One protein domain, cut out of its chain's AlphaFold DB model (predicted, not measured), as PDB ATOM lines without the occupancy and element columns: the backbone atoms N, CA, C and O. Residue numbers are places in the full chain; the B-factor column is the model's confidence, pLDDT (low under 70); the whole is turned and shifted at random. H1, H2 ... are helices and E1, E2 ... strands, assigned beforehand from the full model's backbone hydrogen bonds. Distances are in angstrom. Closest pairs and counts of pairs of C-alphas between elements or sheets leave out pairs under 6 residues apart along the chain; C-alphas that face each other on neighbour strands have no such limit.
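What this domain is: This is residues 24 to 151 of the 906 residues of an uncharacterized protein of Flavobacterium sp. LB3P56 (UniProt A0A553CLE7). Two strongly twisted sheets of five strands each, E2 E1 E4 E9 E6 and E3 E10 E5 E8 E7, stand face to face as a sandwich. Helix H1, short helix H2 and the unnamed residues 84 to 95 lie toward one end of the long axis. The printed part has 128 residues, with ten named strands and two named helices in the order E1 E2 E3 E4 H1 E5 E6 E7 E8 E9 E10 H2; both sheets are antiparallel, and the class is mixed, helices and strands. The whole is compact, with a radius of gyration of the C-alphas of 14.8 A, but elongated, spanning 50 by 26 by 25 A.

How they stand to each other: E1, residues 32 to 38, and E2, residues 43 to 47, form a hairpin, with N 35 and O 44 within hydrogen-bond range at 2.8 A. E3, residues 53 to 58, is an edge strand of the other sheet, antiparallel to E10, residues 134 to 142, with N 56 and O 136 at 2.8 A. E4, residues 61 to 66, has as neighbours E1, with N 36 and O 64 at 2.9 A, and E9, residues 125 to 129, with N 63 and O 127 at 2.8 A. H1, residues 69 to 83, only grazes the sheet of E3 and E10 with its residues 72 to 80; its closest C-alphas to E10 are those of Ile 76 and Trp 142, 7.2 A apart. E5, residues 96 to 100, is the neighbour of E10, with N 99 and O 139 at 2.9 A, and of E8, residues 116 to 119, with N 98 and O 117 at 2.9 A. E6, residues 106 to 108, is the edge strand beside E9, with N 108 and O 126 at 2.8 A. E7, residues 111 to 113, forms a hairpin with E8, with N 112 and O 116 at 3.0 A. In the sandwich, two sheets face to face, the facing parts are 9.6 A centre to centre, with strands at 16 degrees. H2, residues 145 to 150, is on neither sheet and is apart from H1. In H1 every O i to N i+4 pair is within hydrogen-bond range; in H2, 1 of 2.

Where its parts are: E1 begins at C-alpha 32, (1.484, -38.770, 48.846), and is 18.8 A long. H1 is 20.6 A long and E10 25.8 A. H2 ends at C-alpha 150, (0.509, -60.690, 33.191).

The domain as a whole: The C-alphas farthest apart, of Lys 86 and Lys 131, are 50.2 A apart. The printed part has no cut; the link from H1 to E5 is long, the others tight. Residues 24, 103 and 149 to 151 have pLDDT under 70.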
ATOM      1  N   THR A  24       3.039 -43.762  26.184       53.28
ATOM      2  CA  THR A  24       2.555 -42.690  27.056       53.28
ATOM      3  C   THR A  24       2.342 -43.299  28.415       53.28
ATOM      4  O   THR A  24       1.293 -43.890  28.682       53.28
ATOM      5  N   THR A  25       3.353 -43.192  29.264       74.75
ATOM      6  CA  THR A  25       3.218 -43.561  30.660       74.75
ATOM      7  C   THR A  25       2.084 -42.716  31.252       74.75
ATOM      8  O   THR A  25       2.026 -41.492  31.102       74.75
ATOM      9  N   LYS A  26       1.085 -43.379  31.839       91.94
ATOM     10  CA  LYS A  26      -0.145 -42.721  32.306       91.94
ATOM     11  C   LYS A  26       0.137 -42.071  33.662       91.94
ATOM     12  O   LYS A  26       0.575 -42.780  34.565       91.94
ATOM     13  N   PRO A  27      -0.075 -40.758  33.846       95.06
ATOM     14  CA  PRO A  27       0.310 -40.085  35.084       95.06
ATOM     15  C   PRO A  27      -0.483 -40.606  36.288       95.06
ATOM     16  O   PRO A  27      -1.700 -40.778  36.200       95.06
ATOM     17  N   ILE A  28       0.190 -40.814  37.423       96.00
ATOM     18  CA  ILE A  28      -0.447 -41.243  38.676       96.00
ATOM     19  C   ILE A  28      -0.656 -40.018  39.573       96.00
ATOM     20  O   ILE A  28       0.297 -39.421  40.074       96.00
ATOM     21  N   ILE A  29      -1.918 -39.638  39.767       95.44
ATOM     22  CA  ILE A  29      -2.324 -38.397  40.444       95.44
ATOM     23  C   ILE A  29      -2.710 -38.689  41.904       95.44
ATOM     24  O   ILE A  29      -3.253 -39.756  42.200       95.44
ATOM     25  N   GLY A  30      -2.453 -37.734  42.803       94.75
ATOM     26  CA  GLY A  30      -2.932 -37.753  44.187       94.75
ATOM     27  C   GLY A  30      -2.172 -38.681  45.138       94.75
ATOM     28  O   GLY A  30      -2.677 -38.969  46.219       94.75
ATOM     29  N   ILE A  31      -0.978 -39.150  44.765       96.19
ATOM     30  CA  ILE A  31      -0.150 -40.015  45.617       96.19
ATOM     31  C   ILE A  31       0.707 -39.157  46.538       96.19
ATOM     32  O   ILE A  31       1.476 -38.321  46.067       96.19
ATOM     33  N   GLY A  32       0.614 -39.383  47.846       96.12
ATOM     34  CA  GLY A  32       1.484 -38.770  48.846       96.12
ATOM     35  C   GLY A  32       2.811 -39.515  48.973       96.12
ATOM     36  O   GLY A  32       2.916 -40.454  49.756       96.12
ATOM     37  N   ILE A  33       3.837 -39.081  48.244       96.56
ATOM     38  CA  ILE A  33       5.198 -39.621  48.341       96.56
ATOM     39  C   ILE A  33       5.789 -39.208  49.692       96.56
ATOM     40  O   ILE A  33       5.897 -38.018  49.996       96.56
ATOM     41  N   VAL A  34       6.174 -40.185  50.511       96.31
ATOM     42  CA  VAL A  34       6.790 -39.950  51.821       96.31
ATOM     43  C   VAL A  34       8.292 -39.786  51.634       96.31
ATOM     44  O   VAL A  34       8.947 -40.669  51.094       96.31
ATOM     45  N   VAL A  35       8.837 -38.668  52.104       96.75
ATOM     46  CA  VAL A  35      10.260 -38.321  52.034       96.75
ATOM     47  C   VAL A  35      10.813 -38.254  53.454       96.75
ATOM     48  O   VAL A  35      10.523 -37.309  54.194       96.75
ATOM     49  N   LYS A  36      11.596 -39.259  53.854       96.50
ATOM     50  CA  LYS A  36      12.139 -39.408  55.213       96.50
ATOM     51  C   LYS A  36      13.653 -39.218  55.220       96.50
ATOM     52  O   LYS A  36      14.355 -39.880  54.470       96.50
ATOM     53  N   LYS A  37      14.179 -38.333  56.069       96.56
ATOM     54  CA  LYS A  37      15.629 -38.077  56.157       96.56
ATOM     55  C   LYS A  37      16.330 -39.107  57.058       96.56
ATOM     56  O   LYS A  37      15.916 -39.301  58.200       96.56
ATOM     57  N   ASN A  38      17.420 -39.711  56.579       91.81
ATOM     58  CA  ASN A  38      18.211 -40.720  57.292       91.81
ATOM     59  C   ASN A  38      19.649 -40.223  57.595       91.81
ATOM     60  O   ASN A  38      20.303 -39.692  56.693       91.81
ATOM     61  N   PRO A  39      20.180 -40.430  58.824       81.88
ATOM     62  CA  PRO A  39      19.503 -40.965  60.013       81.88
ATOM     63  C   PRO A  39      18.679 -39.904  60.774       81.88
ATOM     64  O   PRO A  39      19.075 -38.745  60.875       81.88
ATOM     65  N   GLY A  40      17.556 -40.329  61.367       79.88
ATOM     66  CA  GLY A  40      16.890 -39.627  62.477       79.88
ATOM     67  C   GLY A  40      16.139 -38.324  62.164       79.88
ATOM     68  O   GLY A  40      15.775 -37.619  63.101       79.88
ATOM     69  N   GLY A  41      15.900 -37.976  60.898       80.38
ATOM     70  CA  GLY A  41      15.138 -36.773  60.560       80.38
ATOM     71  C   GLY A  41      13.629 -37.016  60.448       80.38
ATOM     72  O   GLY A  41      13.168 -38.146  60.281       80.38
ATOM     73  N   GLY A  42      12.849 -35.933  60.535       89.38
ATOM     74  CA  GLY A  42      11.408 -35.963  60.278       89.38
ATOM     75  C   GLY A  42      11.077 -36.442  58.858       89.38
ATOM     76  O   GLY A  42      11.935 -36.452  57.970       89.38
ATOM     77  N   TYR A  43       9.824 -36.842  58.648       93.44
ATOM     78  CA  TYR A  43       9.299 -37.133  57.317       93.44
ATOM     79  C   TYR A  43       8.452 -35.962  56.816       93.44
ATOM     80  O   TYR A  43       7.859 -35.220  57.598       93.44
ATOM     81  N   SER A  44       8.398 -35.806  55.501       93.62
ATOM     82  CA  SER A  44       7.464 -34.916  54.813       93.62
ATOM     83  C   SER A  44       6.719 -35.710  53.747       93.62
ATOM     84  O   SER A  44       7.208 -36.744  53.295       93.62
ATOM     85  N   THR A  45       5.535 -35.252  53.354       96.06
ATOM     86  CA  THR A  45       4.757 -35.876  52.281       96.06
ATOM     87  C   THR A  45       4.600 -34.876  51.147       96.06
ATOM     88  O   THR A  45       4.179 -33.746  51.386       96.06
ATOM     89  N   VAL A  46       4.929 -35.284  49.921       96.19
ATOM     90  CA  VAL A  46       4.693 -34.502  48.701       96.19
ATOM     91  C   VAL A  46       3.635 -35.206  47.858       96.19
ATOM     92  O   VAL A  46       3.770 -36.387  47.555       96.19
ATOM     93  N   GLN A  47       2.554 -34.505  47.522       97.06
ATOM     94  CA  GLN A  47       1.488 -35.068  46.692       97.06
ATOM     95  C   GLN A  47       1.808 -34.921  45.203       97.06
ATOM     96  O   GLN A  47       2.346 -33.895  44.786       97.06
ATOM     97  N   THR A  48       1.455 -35.928  44.401       96.88
ATOM     98  CA  THR A  48       1.516 -35.819  42.940       96.88
ATOM     99  C   THR A  48       0.361 -34.970  42.399       96.88
ATOM    100  O   THR A  48      -0.812 -35.204  42.699       96.88
ATOM    101  N   GLU A  49       0.703 -33.975  41.586       95.31
ATOM    102  CA  GLU A  49      -0.197 -33.024  40.938       95.31
ATOM    103  C   GLU A  49      -0.890 -33.626  39.702       95.31
ATOM    104  O   GLU A  49      -0.638 -34.761  39.280       95.31
ATOM    105  N   ASN A  50      -1.757 -32.828  39.070       89.75
ATOM    106  CA  ASN A  50      -2.328 -33.157  37.767       89.75
ATOM    107  C   ASN A  50      -1.203 -33.362  36.740       89.75
ATOM    108  O   ASN A  50      -0.398 -32.468  36.492       89.75
ATOM    109  N   GLY A  51      -1.144 -34.554  36.143       91.25
ATOM    110  CA  GLY A  51      -0.040 -34.956  35.264       91.25
ATOM    111  C   GLY A  51       1.087 -35.723  35.966       91.25
ATOM    112  O   GLY A  51       2.111 -35.989  35.339       91.25
ATOM    113  N   GLY A  52       0.904 -36.110  37.234       95.69
ATOM    114  CA  GLY A  52       1.811 -36.994  37.976       95.69
ATOM    115  C   GLY A  52       3.084 -36.312  38.480       95.69
ATOM    116  O   GLY A  52       3.940 -36.980  39.053       95.69
ATOM    117  N   GLY A  53       3.225 -35.001  38.265       96.06
ATOM    118  CA  GLY A  53       4.370 -34.220  38.727       96.06
ATOM    119  C   GLY A  53       4.403 -34.091  40.248       96.06
ATOM    120  O   GLY A  53       3.358 -34.035  40.882       96.06
ATOM    121  N   PHE A  54       5.584 -34.021  40.849       97.00
ATOM    122  CA  PHE A  54       5.755 -33.708  42.268       97.00
ATOM    123  C   PHE A  54       6.976 -32.820  42.463       97.00
ATOM    124  O   PHE A  54       7.937 -32.892  41.691       97.00
ATOM    125  N   SER A  55       6.973 -31.994  43.512       96.25
ATOM    126  CA  SER A  55       8.169 -31.250  43.884       96.25
ATOM    127  C   SER A  55       8.242 -30.850  45.357       96.25
ATOM    128  O   SER A  55       7.252 -30.434  45.948       96.25
ATOM    129  N   THR A  56       9.436 -30.938  45.946       96.62
ATOM    130  CA  THR A  56       9.724 -30.475  47.306       96.62
ATOM    131  C   THR A  56      11.176 -30.003  47.444       96.62
ATOM    132  O   THR A  56      12.077 -30.520  46.779       96.62
ATOM    133  N   GLN A  57      11.422 -29.008  48.296       96.44
ATOM    134  CA  GLN A  57      12.771 -28.532  48.601       96.44
ATOM    135  C   GLN A  57      13.364 -29.365  49.741       96.44
ATOM    136  O   GLN A  57      12.795 -29.424  50.828       96.44
ATOM    137  N   LEU A  58      14.531 -29.969  49.516       95.62
ATOM    138  CA  LEU A  58      15.223 -30.785  50.509       95.62
ATOM    139  C   LEU A  58      16.529 -30.126  50.951       95.62
ATOM    140  O   LEU A  58      17.297 -29.599  50.146       95.62
ATOM    141  N   SER A  59      16.795 -30.187  52.255       95.69
ATOM    142  CA  SER A  59      18.106 -29.843  52.818       95.69
ATOM    143  C   SER A  59      19.152 -30.909  52.469       95.69
ATOM    144  O   SER A  59      18.791 -32.032  52.124       95.69
ATOM    145  N   GLU A  60      20.440 -30.598  52.606       96.06
ATOM    146  CA  GLU A  60      21.521 -31.587  52.478       96.06
ATOM    147  C   GLU A  60      21.264 -32.836  53.347       96.06
ATOM    148  O   GLU A  60      20.852 -32.729  54.512       96.06
ATOM    149  N   GLY A  61      21.508 -34.023  52.785       96.06
ATOM    150  CA  GLY A  61      21.420 -35.299  53.499       96.06
ATOM    151  C   GLY A  61      20.962 -36.470  52.632       96.06
ATOM    152  O   GLY A  61      20.728 -36.327  51.433       96.06
ATOM    153  N   VAL A  62      20.826 -37.639  53.259       96.38
ATOM    154  CA  VAL A  62      20.286 -38.853  52.632       96.38
ATOM    155  C   VAL A  62      18.806 -38.965  52.977       96.38
ATOM    156  O   VAL A  62      18.421 -38.773  54.130       96.38
ATOM    157  N   TYR A  63      17.973 -39.267  51.987       96.44
ATOM    158  CA  TYR A  63      16.534 -39.429  52.149       96.44
ATOM    159  C   TYR A  63      16.073 -40.758  51.581       96.44
ATOM    160  O   TYR A  63      16.636 -41.273  50.622       96.44
ATOM    161  N   GLU A  64      15.013 -41.279  52.168       96.06
ATOM    162  CA  GLU A  64      14.295 -42.462  51.744       96.06
ATOM    163  C   GLU A  64      12.923 -42.026  51.232       96.06
ATOM    164  O   GLU A  64      12.180 -41.328  51.929       96.06
ATOM    165  N   LEU A  65      12.625 -42.389  49.987       95.81
ATOM    166  CA  LEU A  65      11.333 -42.187  49.353       95.81
ATOM    167  C   LEU A  65      10.523 -43.474  49.480       95.81
ATOM    168  O   LEU A  65      10.973 -44.541  49.048       95.81
ATOM    169  N   SER A  66       9.319 -43.354  50.027       94.88
ATOM    170  CA  SER A  66       8.363 -44.451  50.149       94.88
ATOM    171  C   SER A  66       7.027 -44.062  49.521       94.88
ATOM    172  O   SER A  66       6.569 -42.923  49.638       94.88
ATOM    173  N   PHE A  67       6.392 -45.032  48.869       95.38
ATOM    174  CA  PHE A  67       5.154 -44.837  48.119       95.38
ATOM    175  C   PHE A  67       4.030 -45.660  48.766       95.38
ATOM    176  O   PHE A  67       4.139 -46.890  48.805       95.38
ATOM    177  N   PRO A  68       2.968 -45.021  49.297       94.81
ATOM    178  CA  PRO A  68       1.855 -45.730  49.923       94.81
ATOM    179  C   PRO A  68       1.158 -46.670  48.930       94.81
ATOM    180  O   PRO A  68       0.594 -46.235  47.923       94.81
ATOM    181  N   GLN A  69       1.233 -47.978  49.189       93.69
ATOM    182  CA  GLN A  69       0.770 -49.006  48.248       93.69
ATOM    183  C   GLN A  69      -0.755 -49.036  48.102       93.69
ATOM    184  O   GLN A  69      -1.258 -49.354  47.032       93.69
ATOM    185  N   ASP A  70      -1.486 -48.657  49.145       93.94
ATOM    186  CA  ASP A  70      -2.939 -48.480  49.145       93.94
ATOM    187  C   ASP A  70      -3.382 -47.347  48.204       93.94
ATOM    188  O   ASP A  70      -4.328 -47.505  47.423       93.94
ATOM    189  N   GLN A  71      -2.655 -46.225  48.218       94.88
ATOM    190  CA  GLN A  71      -2.898 -45.107  47.308       94.88
ATOM    191  C   GLN A  71      -2.539 -45.485  45.870       94.88
ATOM    192  O   GLN A  71      -3.335 -45.244  44.962       94.88
ATOM    193  N   LEU A  72      -1.386 -46.133  45.657       95.19
ATOM    194  CA  LEU A  72      -0.985 -46.620  44.333       95.19
ATOM    195  C   LEU A  72      -2.003 -47.610  43.764       95.19
ATOM    196  O   LEU A  72      -2.436 -47.448  42.626       95.19
ATOM    197  N   GLN A  73      -2.443 -48.586  44.561       95.12
ATOM    198  CA  GLN A  73      -3.448 -49.566  44.155       95.12
ATOM    199  C   GLN A  73      -4.760 -48.892  43.761       95.12
ATOM    200  O   GLN A  73      -5.328 -49.215  42.718       95.12
ATOM    201  N   THR A  74      -5.226 -47.926  44.553       95.56
ATOM    202  CA  THR A  74      -6.460 -47.186  44.265       95.56
ATOM    203  C   THR A  74      -6.343 -46.392  42.963       95.56
ATOM    204  O   THR A  74      -7.196 -46.526  42.082       95.56
ATOM    205  N   SER A  75      -5.270 -45.612  42.800       94.75
ATOM    206  CA  SER A  75      -5.066 -44.776  41.614       94.75
ATOM    207  C   SER A  75      -4.855 -45.605  40.347       94.75
ATOM    208  O   SER A  75      -5.479 -45.324  39.325       94.75
ATOM    209  N   ILE A  76      -4.038 -46.660  40.396       95.25
ATOM    210  CA  ILE A  76      -3.738 -47.499  39.225       95.25
ATOM    211  C   ILE A  76      -4.947 -48.336  38.825       95.25
ATOM    212  O   ILE A  76      -5.270 -48.379  37.642       95.25
ATOM    213  N   ASN A  77      -5.686 -48.918  39.772       94.12
ATOM    214  CA  ASN A  77      -6.938 -49.606  39.442       94.12
ATOM    215  C   ASN A  77      -7.955 -48.641  38.808       94.12
ATOM    216  O   ASN A  77      -8.687 -49.030  37.897       94.12
ATOM    217  N   GLY A  78      -7.972 -47.372  39.232       94.19
ATOM    218  CA  GLY A  78      -8.732 -46.312  38.569       94.19
ATOM    219  C   GLY A  78      -8.288 -46.087  37.120       94.19
ATOM    220  O   GLY A  78      -9.122 -46.104  36.213       94.19
ATOM    221  N   ILE A  79      -6.981 -45.950  36.884       93.06
ATOM    222  CA  ILE A  79      -6.393 -45.801  35.541       93.06
ATOM    223  C   ILE A  79      -6.737 -47.012  34.661       93.06
ATOM    224  O   ILE A  79      -7.177 -46.832  33.522       93.06
ATOM    225  N   VAL A  80      -6.584 -48.234  35.174       92.00
ATOM    226  CA  VAL A  80      -6.888 -49.481  34.459       92.00
ATOM    227  C   VAL A  80      -8.369 -49.544  34.113       92.00
ATOM    228  O   VAL A  80      -8.701 -49.765  32.956       92.00
ATOM    229  N   LYS A  81      -9.269 -49.264  35.058       92.12
ATOM    230  CA  LYS A  81     -10.719 -49.301  34.825       92.12
ATOM    231  C   LYS A  81     -11.189 -48.275  33.790       92.12
ATOM    232  O   LYS A  81     -12.124 -48.553  33.044       92.12
ATOM    233  N   VAL A  82     -10.568 -47.097  33.731       88.81
ATOM    234  CA  VAL A  82     -10.913 -46.059  32.743       88.81
ATOM    235  C   VAL A  82     -10.406 -46.426  31.348       88.81
ATOM    236  O   VAL A  82     -11.139 -46.272  30.374       88.81
ATOM    237  N   ASN A  83      -9.168 -46.912  31.241       85.62
ATOM    238  CA  ASN A  83      -8.538 -47.182  29.945       85.62
ATOM    239  C   ASN A  83      -8.850 -48.585  29.398       85.62
ATOM    240  O   ASN A  83      -8.830 -48.796  28.189       85.62
ATOM    241  N   TYR A  84      -9.152 -49.533  30.284       87.88
ATOM    242  CA  TYR A  84      -9.407 -50.943  29.998       87.88
ATOM    243  C   TYR A  84     -10.590 -51.432  30.846       87.88
ATOM    244  O   TYR A  84     -10.420 -52.262  31.740       87.88
ATOM    245  N   PRO A  85     -11.815 -50.941  30.585       81.38
ATOM    246  CA  PRO A  85     -12.987 -51.190  31.434       81.38
ATOM    247  C   PRO A  85     -13.372 -52.667  31.569       81.38
ATOM    248  O   PRO A  85     -14.151 -53.017  32.453       81.38
ATOM    249  N   LYS A  86     -12.835 -53.525  30.698       84.69
ATOM    250  CA  LYS A  86     -13.055 -54.971  30.697       84.69
ATOM    251  C   LYS A  86     -11.918 -55.777  31.332       84.69
ATOM    252  O   LYS A  86     -12.053 -56.985  31.488       84.69
ATOM    253  N   SER A  87     -10.809 -55.130  31.683       83.62
ATOM    254  CA  SER A  87      -9.665 -55.806  32.289       83.62
ATOM    255  C   SER A  87      -9.991 -56.241  33.717       83.62
ATOM    256  O   SER A  87     -10.467 -55.444  34.525       83.62
ATOM    257  N   GLY A  88      -9.694 -57.503  34.033       87.69
ATOM    258  CA  GLY A  88      -9.707 -58.027  35.402       87.69
ATOM    259  C   GLY A  88      -8.418 -57.741  36.182       87.69
ATOM    260  O   GLY A  88      -8.280 -58.210  37.310       87.69
ATOM    261  N   TYR A  89      -7.466 -57.016  35.585       87.88
ATOM    262  CA  TYR A  89      -6.175 -56.722  36.199       87.88
ATOM    263  C   TYR A  89      -6.347 -55.913  37.492       87.88
ATOM    264  O   TYR A  89      -7.006 -54.872  37.515       87.88
ATOM    265  N   GLN A  90      -5.711 -56.391  38.559       90.88
ATOM    266  CA  GLN A  90      -5.539 -55.660  39.806       90.88
ATOM    267  C   GLN A  90      -4.060 -55.339  39.971       90.88
ATOM    268  O   GLN A  90      -3.220 -56.211  39.759       90.88
ATOM    269  N   TYR A  91      -3.752 -54.102  40.361       92.81
ATOM    270  CA  TYR A  91      -2.379 -53.679  40.619       92.81
ATOM    271  C   TYR A  91      -1.679 -54.624  41.609       92.81
ATOM    272  O   TYR A  91      -2.105 -54.770  42.757       92.81
ATOM    273  N   ASP A  92      -0.596 -55.248  41.154       90.44
ATOM    274  CA  ASP A  92       0.171 -56.267  41.878       90.44
ATOM    275  C   ASP A  92       1.406 -55.702  42.605       90.44
ATOM    276  O   ASP A  92       2.070 -56.414  43.363       90.44
ATOM    277  N   GLY A  93       1.684 -54.405  42.435       90.69
ATOM    278  CA  GLY A  93       2.894 -53.755  42.940       90.69
ATOM    279  C   GLY A  93       3.949 -53.473  41.869       90.69
ATOM    280  O   GLY A  93       5.049 -53.057  42.233       90.69
ATOM    281  N   SER A  94       3.654 -53.715  40.587       90.00
ATOM    282  CA  SER A  94       4.578 -53.505  39.468       90.00
ATOM    283  C   SER A  94       4.065 -52.495  38.430       90.00
ATOM    284  O   SER A  94       2.881 -52.170  38.358       90.00
ATOM    285  N   GLY A  95       4.983 -51.962  37.617       90.75
ATOM    286  CA  GLY A  95       4.654 -51.039  36.524       90.75
ATOM    287  C   GLY A  95       4.561 -49.568  36.913       90.75
ATOM    288  O   GLY A  95       4.156 -48.758  36.084       90.75
ATOM    289  N   VAL A  96       4.930 -49.195  38.141       94.62
ATOM    290  CA  VAL A  96       5.079 -47.783  38.516       94.62
ATOM    291  C   VAL A  96       6.490 -47.320  38.194       94.62
ATOM    292  O   VAL A  96       7.482 -47.959  38.546       94.62
ATOM    293  N   GLU A  97       6.570 -46.178  37.532       94.62
ATOM    294  CA  GLU A  97       7.807 -45.562  37.086       94.62
ATOM    295  C   GLU A  97       7.901 -44.133  37.620       94.62
ATOM    296  O   GLU A  97       6.925 -43.380  37.608       94.62
ATOM    297  N   MET A  98       9.094 -43.753  38.073       94.75
ATOM    298  CA  MET A  98       9.418 -42.403  38.518       94.75
ATOM    299  C   MET A  98      10.530 -41.823  37.644       94.75
ATOM    300  O   MET A  98      11.595 -42.423  37.512       94.75
ATOM    301  N   VAL A  99      10.301 -40.635  37.089       93.94
ATOM    302  CA  VAL A  99      11.307 -39.854  36.354       93.94
ATOM    303  C   VAL A  99      11.682 -38.638  37.183       93.94
ATOM    304  O   VAL A  99      10.789 -37.905  37.594       93.94
ATOM    305  N   LEU A 100      12.973 -38.400  37.420       94.06
ATOM    306  CA  LEU A 100      13.445 -37.196  38.116       94.06
ATOM    307  C   LEU A 100      13.965 -36.138  37.132       94.06
ATOM    308  O   LEU A 100      14.726 -36.458  36.215       94.06
ATOM    309  N   ASP A 101      13.601 -34.874  37.362       89.50
ATOM    310  CA  ASP A 101      13.989 -33.751  36.491       89.50
ATOM    311  C   ASP A 101      15.427 -33.268  36.751       89.50
ATOM    312  O   ASP A 101      16.053 -32.652  35.891       89.50
ATOM    313  N   ASN A 102      15.950 -33.502  37.960       76.81
ATOM    314  CA  ASN A 102      17.153 -32.838  38.461       76.81
ATOM    315  C   ASN A 102      18.373 -33.773  38.509       76.81
ATOM    316  O   ASN A 102      18.350 -34.797  39.190       76.81
ATOM    317  N   SER A 103      19.467 -33.372  37.856       68.94
ATOM    318  CA  SER A 103      20.736 -34.114  37.790       68.94
ATOM    319  C   SER A 103      21.596 -34.040  39.058       68.94
ATOM    320  O   SER A 103      22.545 -34.810  39.197       68.94
ATOM    321  N   LEU A 104      21.298 -33.131  39.992       83.50
ATOM    322  CA  LEU A 104      22.124 -32.923  41.191       83.50
ATOM    323  C   LEU A 104      21.819 -33.906  42.332       83.50
ATOM    324  O   LEU A 104      22.636 -34.050  43.244       83.50
ATOM    325  N   ILE A 105      20.663 -34.577  42.306       88.62
ATOM    326  CA  ILE A 105      20.277 -35.572  43.314       88.62
ATOM    327  C   ILE A 105      20.774 -36.943  42.863       88.62
ATOM    328  O   ILE A 105      20.369 -37.450  41.818       88.62
ATOM    329  N   LYS A 106      21.630 -37.575  43.669       89.62
ATOM    330  CA  LYS A 106      22.091 -38.941  43.390       89.62
ATOM    331  C   LYS A 106      21.052 -39.934  43.889       89.62
ATOM    332  O   LYS A 106      20.728 -39.918  45.071       89.62
ATOM    333  N   VAL A 107      20.564 -40.807  43.017       90.25
ATOM    334  CA  VAL A 107      19.625 -41.872  43.390       90.25
ATOM    335  C   VAL A 107      20.388 -43.179  43.551       90.25
ATOM    336  O   VAL A 107      21.103 -43.602  42.647       90.25
ATOM    337  N   ASN A 108      20.238 -43.814  44.706       84.75
ATOM    338  CA  ASN A 108      20.790 -45.126  45.005       84.75
ATOM    339  C   ASN A 108      19.690 -46.189  44.851       84.75
ATOM    340  O   ASN A 108      19.223 -46.773  45.828       84.75
ATOM    341  N   SER A 109      19.223 -46.376  43.616       80.12
ATOM    342  CA  SER A 109      18.312 -47.455  43.220       80.12
ATOM    343  C   SER A 109      18.659 -47.945  41.811       80.12
ATOM    344  O   SER A 109      19.437 -47.312  41.089       80.12
ATOM    345  N   LYS A 110      18.117 -49.102  41.415       75.44
ATOM    346  CA  LYS A 110      18.363 -49.685  40.092       75.44
ATOM    347  C   LYS A 110      17.756 -48.787  39.005       75.44
ATOM    348  O   LYS A 110      16.538 -48.728  38.847       75.44
ATOM    349  N   VAL A 111      18.614 -48.102  38.250       78.19
ATOM    350  CA  VAL A 111      18.222 -47.307  37.079       78.19
ATOM    351  C   VAL A 111      17.708 -48.248  35.989       78.19
ATOM    352  O   VAL A 111      18.415 -49.181  35.608       78.19
ATOM    353  N   MET A 112      16.503 -48.007  35.462       75.50
ATOM    354  CA  MET A 112      16.025 -48.738  34.282       75.50
ATOM    355  C   MET A 112      16.628 -48.157  33.001       75.50
ATOM    356  O   MET A 112      17.138 -48.899  32.166       75.50
ATOM    357  N   LYS A 113      16.580 -46.822  32.852       78.12
ATOM    358  CA  LYS A 113      17.150 -46.077  31.715       78.12
ATOM    359  C   LYS A 113      17.242 -44.575  32.031       78.12
ATOM    360  O   LYS A 113      16.223 -43.937  32.265       78.12
ATOM    361  N   GLY A 114      18.435 -43.979  31.994       84.81
ATOM    362  CA  GLY A 114      18.604 -42.539  32.266       84.81
ATOM    363  C   GLY A 114      18.132 -42.145  33.674       84.81
ATOM    364  O   GLY A 114      18.596 -42.721  34.649       84.81
ATOM    365  N   ASN A 115      17.188 -41.203  33.777       86.69
ATOM    366  CA  ASN A 115      16.589 -40.767  35.052       86.69
ATOM    367  C   ASN A 115      15.286 -41.519  35.405       86.69
ATOM    368  O   ASN A 115      14.498 -41.018  36.206       86.69
ATOM    369  N   LEU A 116      15.025 -42.669  34.770       90.62
ATOM    370  CA  LEU A 116      13.839 -43.504  34.983       90.62
ATOM    371  C   LEU A 116      14.124 -44.610  36.008       90.62
ATOM    372  O   LEU A 116      15.011 -45.451  35.805       90.62
ATOM    373  N   PHE A 117      13.322 -44.646  37.066       91.56
ATOM    374  CA  PHE A 117      13.430 -45.588  38.178       91.56
ATOM    375  C   PHE A 117      12.136 -46.390  38.331       91.56
ATOM    376  O   PHE A 117      11.045 -45.824  38.282       91.56
ATOM    377  N   ALA A 118      12.256 -47.700  38.549       90.88
ATOM    378  CA  ALA A 118      11.115 -48.534  38.914       90.88
ATOM    379  C   ALA A 118      10.734 -48.296  40.379       90.88
ATOM    380  O   ALA A 118      11.601 -48.290  41.257       90.88
ATOM    381  N   VAL A 119       9.439 -48.138  40.638       90.94
ATOM    382  CA  VAL A 119       8.857 -48.111  41.981       90.94
ATOM    383  C   VAL A 119       8.113 -49.427  42.160       90.94
ATOM    384  O   VAL A 119       7.018 -49.602  41.634       90.94
ATOM    385  N   ASP A 120       8.723 -50.377  42.862       84.19
ATOM    386  CA  ASP A 120       8.075 -51.648  43.183       84.19
ATOM    387  C   ASP A 120       7.682 -51.716  44.665       84.19
ATOM    388  O   ASP A 120       7.992 -50.840  45.476       84.19
ATOM    389  N   LYS A 121       6.952 -52.772  45.023       79.94
ATOM    390  CA  LYS A 121       6.418 -52.990  46.373       79.94
ATOM    391  C   LYS A 121       7.498 -53.161  47.455       79.94
ATOM    392  O   LYS A 121       7.168 -53.095  48.638       79.94
ATOM    393  N   GLN A 122       8.746 -53.436  47.074       75.06
ATOM    394  CA  GLN A 122       9.832 -53.838  47.979       75.06
ATOM    395  C   GLN A 122      10.956 -52.793  48.065       75.06
ATOM    396  O   GLN A 122      11.725 -52.814  49.026       75.06
ATOM    397  N   ASN A 123      11.031 -51.859  47.116       72.88
ATOM    398  CA  ASN A 123      12.128 -50.909  47.005       72.88
ATOM    399  C   ASN A 123      11.741 -49.534  47.544       72.88
ATOM    400  O   ASN A 123      11.079 -48.734  46.880       72.88
ATOM    401  N   ASN A 124      12.261 -49.212  48.725       84.56
ATOM    402  CA  ASN A 124      12.430 -47.816  49.102       84.56
ATOM    403  C   ASN A 124      13.540 -47.203  48.238       84.56
ATOM    404  O   ASN A 124      14.612 -47.790  48.068       84.56
ATOM    405  N   ILE A 125      13.297 -46.017  47.684       92.81
ATOM    406  CA  ILE A 125      14.291 -45.333  46.853       92.81
ATOM    407  C   ILE A 125      15.111 -44.420  47.753       92.81
ATOM    408  O   ILE A 125      14.588 -43.466  48.323       92.81
ATOM    409  N   THR A 126      16.407 -44.692  47.871       94.06
ATOM    410  CA  THR A 126      17.311 -43.815  48.620       94.06
ATOM    411  C   THR A 126      17.876 -42.743  47.695       94.06
ATOM    412  O   THR A 126      18.371 -43.054  46.614       94.06
ATOM    413  N   ILE A 127      17.838 -41.482  48.115       95.19
ATOM    414  CA  ILE A 127      18.422 -40.346  47.397       95.19
ATOM    415  C   ILE A 127      19.411 -39.588  48.285       95.19
ATOM    416  O   ILE A 127      19.223 -39.486  49.495       95.19
ATOM    417  N   THR A 128      20.442 -39.005  47.684       95.62
ATOM    418  CA  THR A 128      21.424 -38.156  48.364       95.62
ATOM    419  C   THR A 128      21.351 -36.746  47.798       95.62
ATOM    420  O   THR A 128      21.610 -36.522  46.612       95.62
ATOM    421  N   VAL A 129      21.008 -35.796  48.665       95.25
ATOM    422  CA  VAL A 129      20.898 -34.366  48.365       95.25
ATOM    423  C   VAL A 129      22.229 -33.684  48.700       95.25
ATOM    424  O   VAL A 129      22.720 -33.852  49.821       95.25
ATOM    425  N   PRO A 130      22.830 -32.925  47.764       94.44
ATOM    426  CA  PRO A 130      24.151 -32.328  47.946       94.44
ATOM    427  C   PRO A 130      24.172 -31.195  48.985       94.44
ATOM    428  O   PRO A 130      23.133 -30.693  49.428       94.44
ATOM    429  N   LYS A 131      25.393 -30.765  49.337       93.25
ATOM    430  CA  LYS A 131      25.652 -29.550  50.126       93.25
ATOM    431  C   LYS A 131      24.921 -28.352  49.529       93.25
ATOM    432  O   LYS A 131      24.990 -28.127  48.326       93.25
ATOM    433  N   GLY A 132      24.238 -27.588  50.380       93.44
ATOM    434  CA  GLY A 132      23.390 -26.462  49.966       93.44
ATOM    435  C   GLY A 132      21.924 -26.824  49.689       93.44
ATOM    436  O   GLY A 132      21.111 -25.924  49.493       93.44
ATOM    437  N   GLY A 133      21.557 -28.110  49.749       95.19
ATOM    438  CA  GLY A 133      20.198 -28.575  49.471       95.19
ATOM    439  C   GLY A 133      19.888 -28.662  47.975       95.19
ATOM    440  O   GLY A 133      20.657 -28.215  47.127       95.19
ATOM    441  N   ALA A 134      18.751 -29.263  47.634       95.25
ATOM    442  CA  ALA A 134      18.267 -29.334  46.260       95.25
ATOM    443  C   ALA A 134      16.744 -29.472  46.220       95.25
ATOM    444  O   ALA A 134      16.120 -30.016  47.133       95.25
ATOM    445  N   LYS A 135      16.153 -29.014  45.118       96.12
ATOM    446  CA  LYS A 135      14.754 -29.283  44.794       96.12
ATOM    447  C   LYS A 135      14.643 -30.701  44.231       96.12
ATOM    448  O   LYS A 135      15.212 -30.984  43.175       96.12
ATOM    449  N   LEU A 136      13.929 -31.573  44.936       95.88
ATOM    450  CA  LEU A 136      13.471 -32.856  44.416       95.88
ATOM    451  C   LEU A 136      12.236 -32.581  43.556       95.88
ATOM    452  O   LEU A 136      11.243 -32.065  44.064       95.88
ATOM    453  N   SER A 137      12.294 -32.888  42.265       96.25
ATOM    454  CA  SER A 137      11.125 -32.860  41.385       96.25
ATOM    455  C   SER A 137      11.176 -33.987  40.366       96.25
ATOM    456  O   SER A 137      12.254 -34.480  40.018       96.25
ATOM    457  N   GLY A 138      10.000 -34.413  39.928       95.94
ATOM    458  CA  GLY A 138       9.861 -35.487  38.967       95.94
ATOM    459  C   GLY A 138       8.413 -35.771  38.609       95.94
ATOM    460  O   GLY A 138       7.508 -35.028  38.991       95.94
ATOM    461  N   LYS A 139       8.195 -36.870  37.889       96.75
ATOM    462  CA  LYS A 139       6.878 -37.390  37.518       96.75
ATOM    463  C   LYS A 139       6.740 -38.852  37.911       96.75
ATOM    464  O   LYS A 139       7.674 -39.630  37.735       96.75
ATOM    465  N   LEU A 140       5.561 -39.209  38.408       96.44
ATOM    466  CA  LEU A 140       5.150 -40.575  38.699       96.44
ATOM    467  C   LEU A 140       4.123 -41.036  37.658       96.44
ATOM    468  O   LEU A 140       3.112 -40.365  37.425       96.44
ATOM    469  N   SER A 141       4.373 -42.178  37.032       96.25
ATOM    470  CA  SER A 141       3.545 -42.696  35.944       96.25
ATOM    471  C   SER A 141       3.414 -44.217  35.979       96.25
ATOM    472  O   SER A 141       4.238 -44.904  36.574       96.25
ATOM    473  N   TRP A 142       2.371 -44.744  35.342       95.00
ATOM    474  CA  TRP A 142       2.118 -46.172  35.190       95.00
ATOM    475  C   TRP A 142       2.427 -46.632  33.761       95.00
ATOM    476  O   TRP A 142       1.977 -46.012  32.791       95.00
ATOM    477  N   ASN A 143       3.185 -47.719  33.654       92.50
ATOM    478  CA  ASN A 143       3.542 -48.396  32.418       92.50
ATOM    479  C   ASN A 143       2.579 -49.566  32.171       92.50
ATOM    480  O   ASN A 143       2.574 -50.563  32.896       92.50
ATOM    481  N   ASP A 144       1.764 -49.448  31.126       87.88
ATOM    482  CA  ASP A 144       0.739 -50.434  30.785       87.88
ATOM    483  C   ASP A 144       1.290 -51.709  30.128       87.88
ATOM    484  O   ASP A 144       0.565 -52.705  30.048       87.88
ATOM    485  N   ALA A 145       2.578 -51.751  29.765       85.38
ATOM    486  CA  ALA A 145       3.246 -52.959  29.272       85.38
ATOM    487  C   ALA A 145       3.268 -54.102  30.307       85.38
ATOM    488  O   ALA A 145       3.423 -55.272  29.959       85.38
ATOM    489  N   VAL A 146       3.066 -53.804  31.593       83.00
ATOM    490  CA  VAL A 146       2.899 -54.848  32.615       83.00
ATOM    491  C   VAL A 146       1.649 -55.692  32.359       83.00
ATOM    492  O   VAL A 146       1.653 -56.893  32.635       83.00
ATOM    493  N   MET A 147       0.599 -55.119  31.762       79.56
ATOM    494  CA  MET A 147      -0.621 -55.872  31.459       79.56
ATOM    495  C   MET A 147      -0.430 -56.880  30.327       79.56
ATOM    496  O   MET A 147      -1.035 -57.947  30.360       79.56
ATOM    497  N   THR A 148       0.432 -56.588  29.348       71.12
ATOM    498  CA  THR A 148       0.717 -57.544  28.264       71.12
ATOM    499  C   THR A 148       1.500 -58.762  28.750       71.12
ATOM    500  O   THR A 148       1.412 -59.818  28.136       71.12
ATOM    501  N   ASN A 149       2.222 -58.640  29.868       63.81
ATOM    502  CA  ASN A 149       3.036 -59.725  30.423       63.81
ATOM    503  C   ASN A 149       2.301 -60.570  31.478       63.81
ATOM    504  O   ASN A 149       2.738 -61.676  31.777       63.81
ATOM    505  N   SER A 150       1.210 -60.061  32.058       59.97
ATOM    506  CA  SER A 150       0.509 -60.690  33.191       59.97
ATOM    507  C   SER A 150      -0.784 -61.417  32.808       59.97
ATOM    508  O   SER A 150      -1.347 -62.133  33.635       59.97
ATOM    509  N   ILE A 151      -1.245 -61.292  31.559       61.47
ATOM    510  CA  ILE A 151      -2.461 -61.951  31.070       61.47
ATOM    511  C   ILE A 151      -2.091 -62.859  29.894       61.47
ATOM    512  O   ILE A 151      -2.068 -62.430  28.742       61.47
TER     513      ILE A 151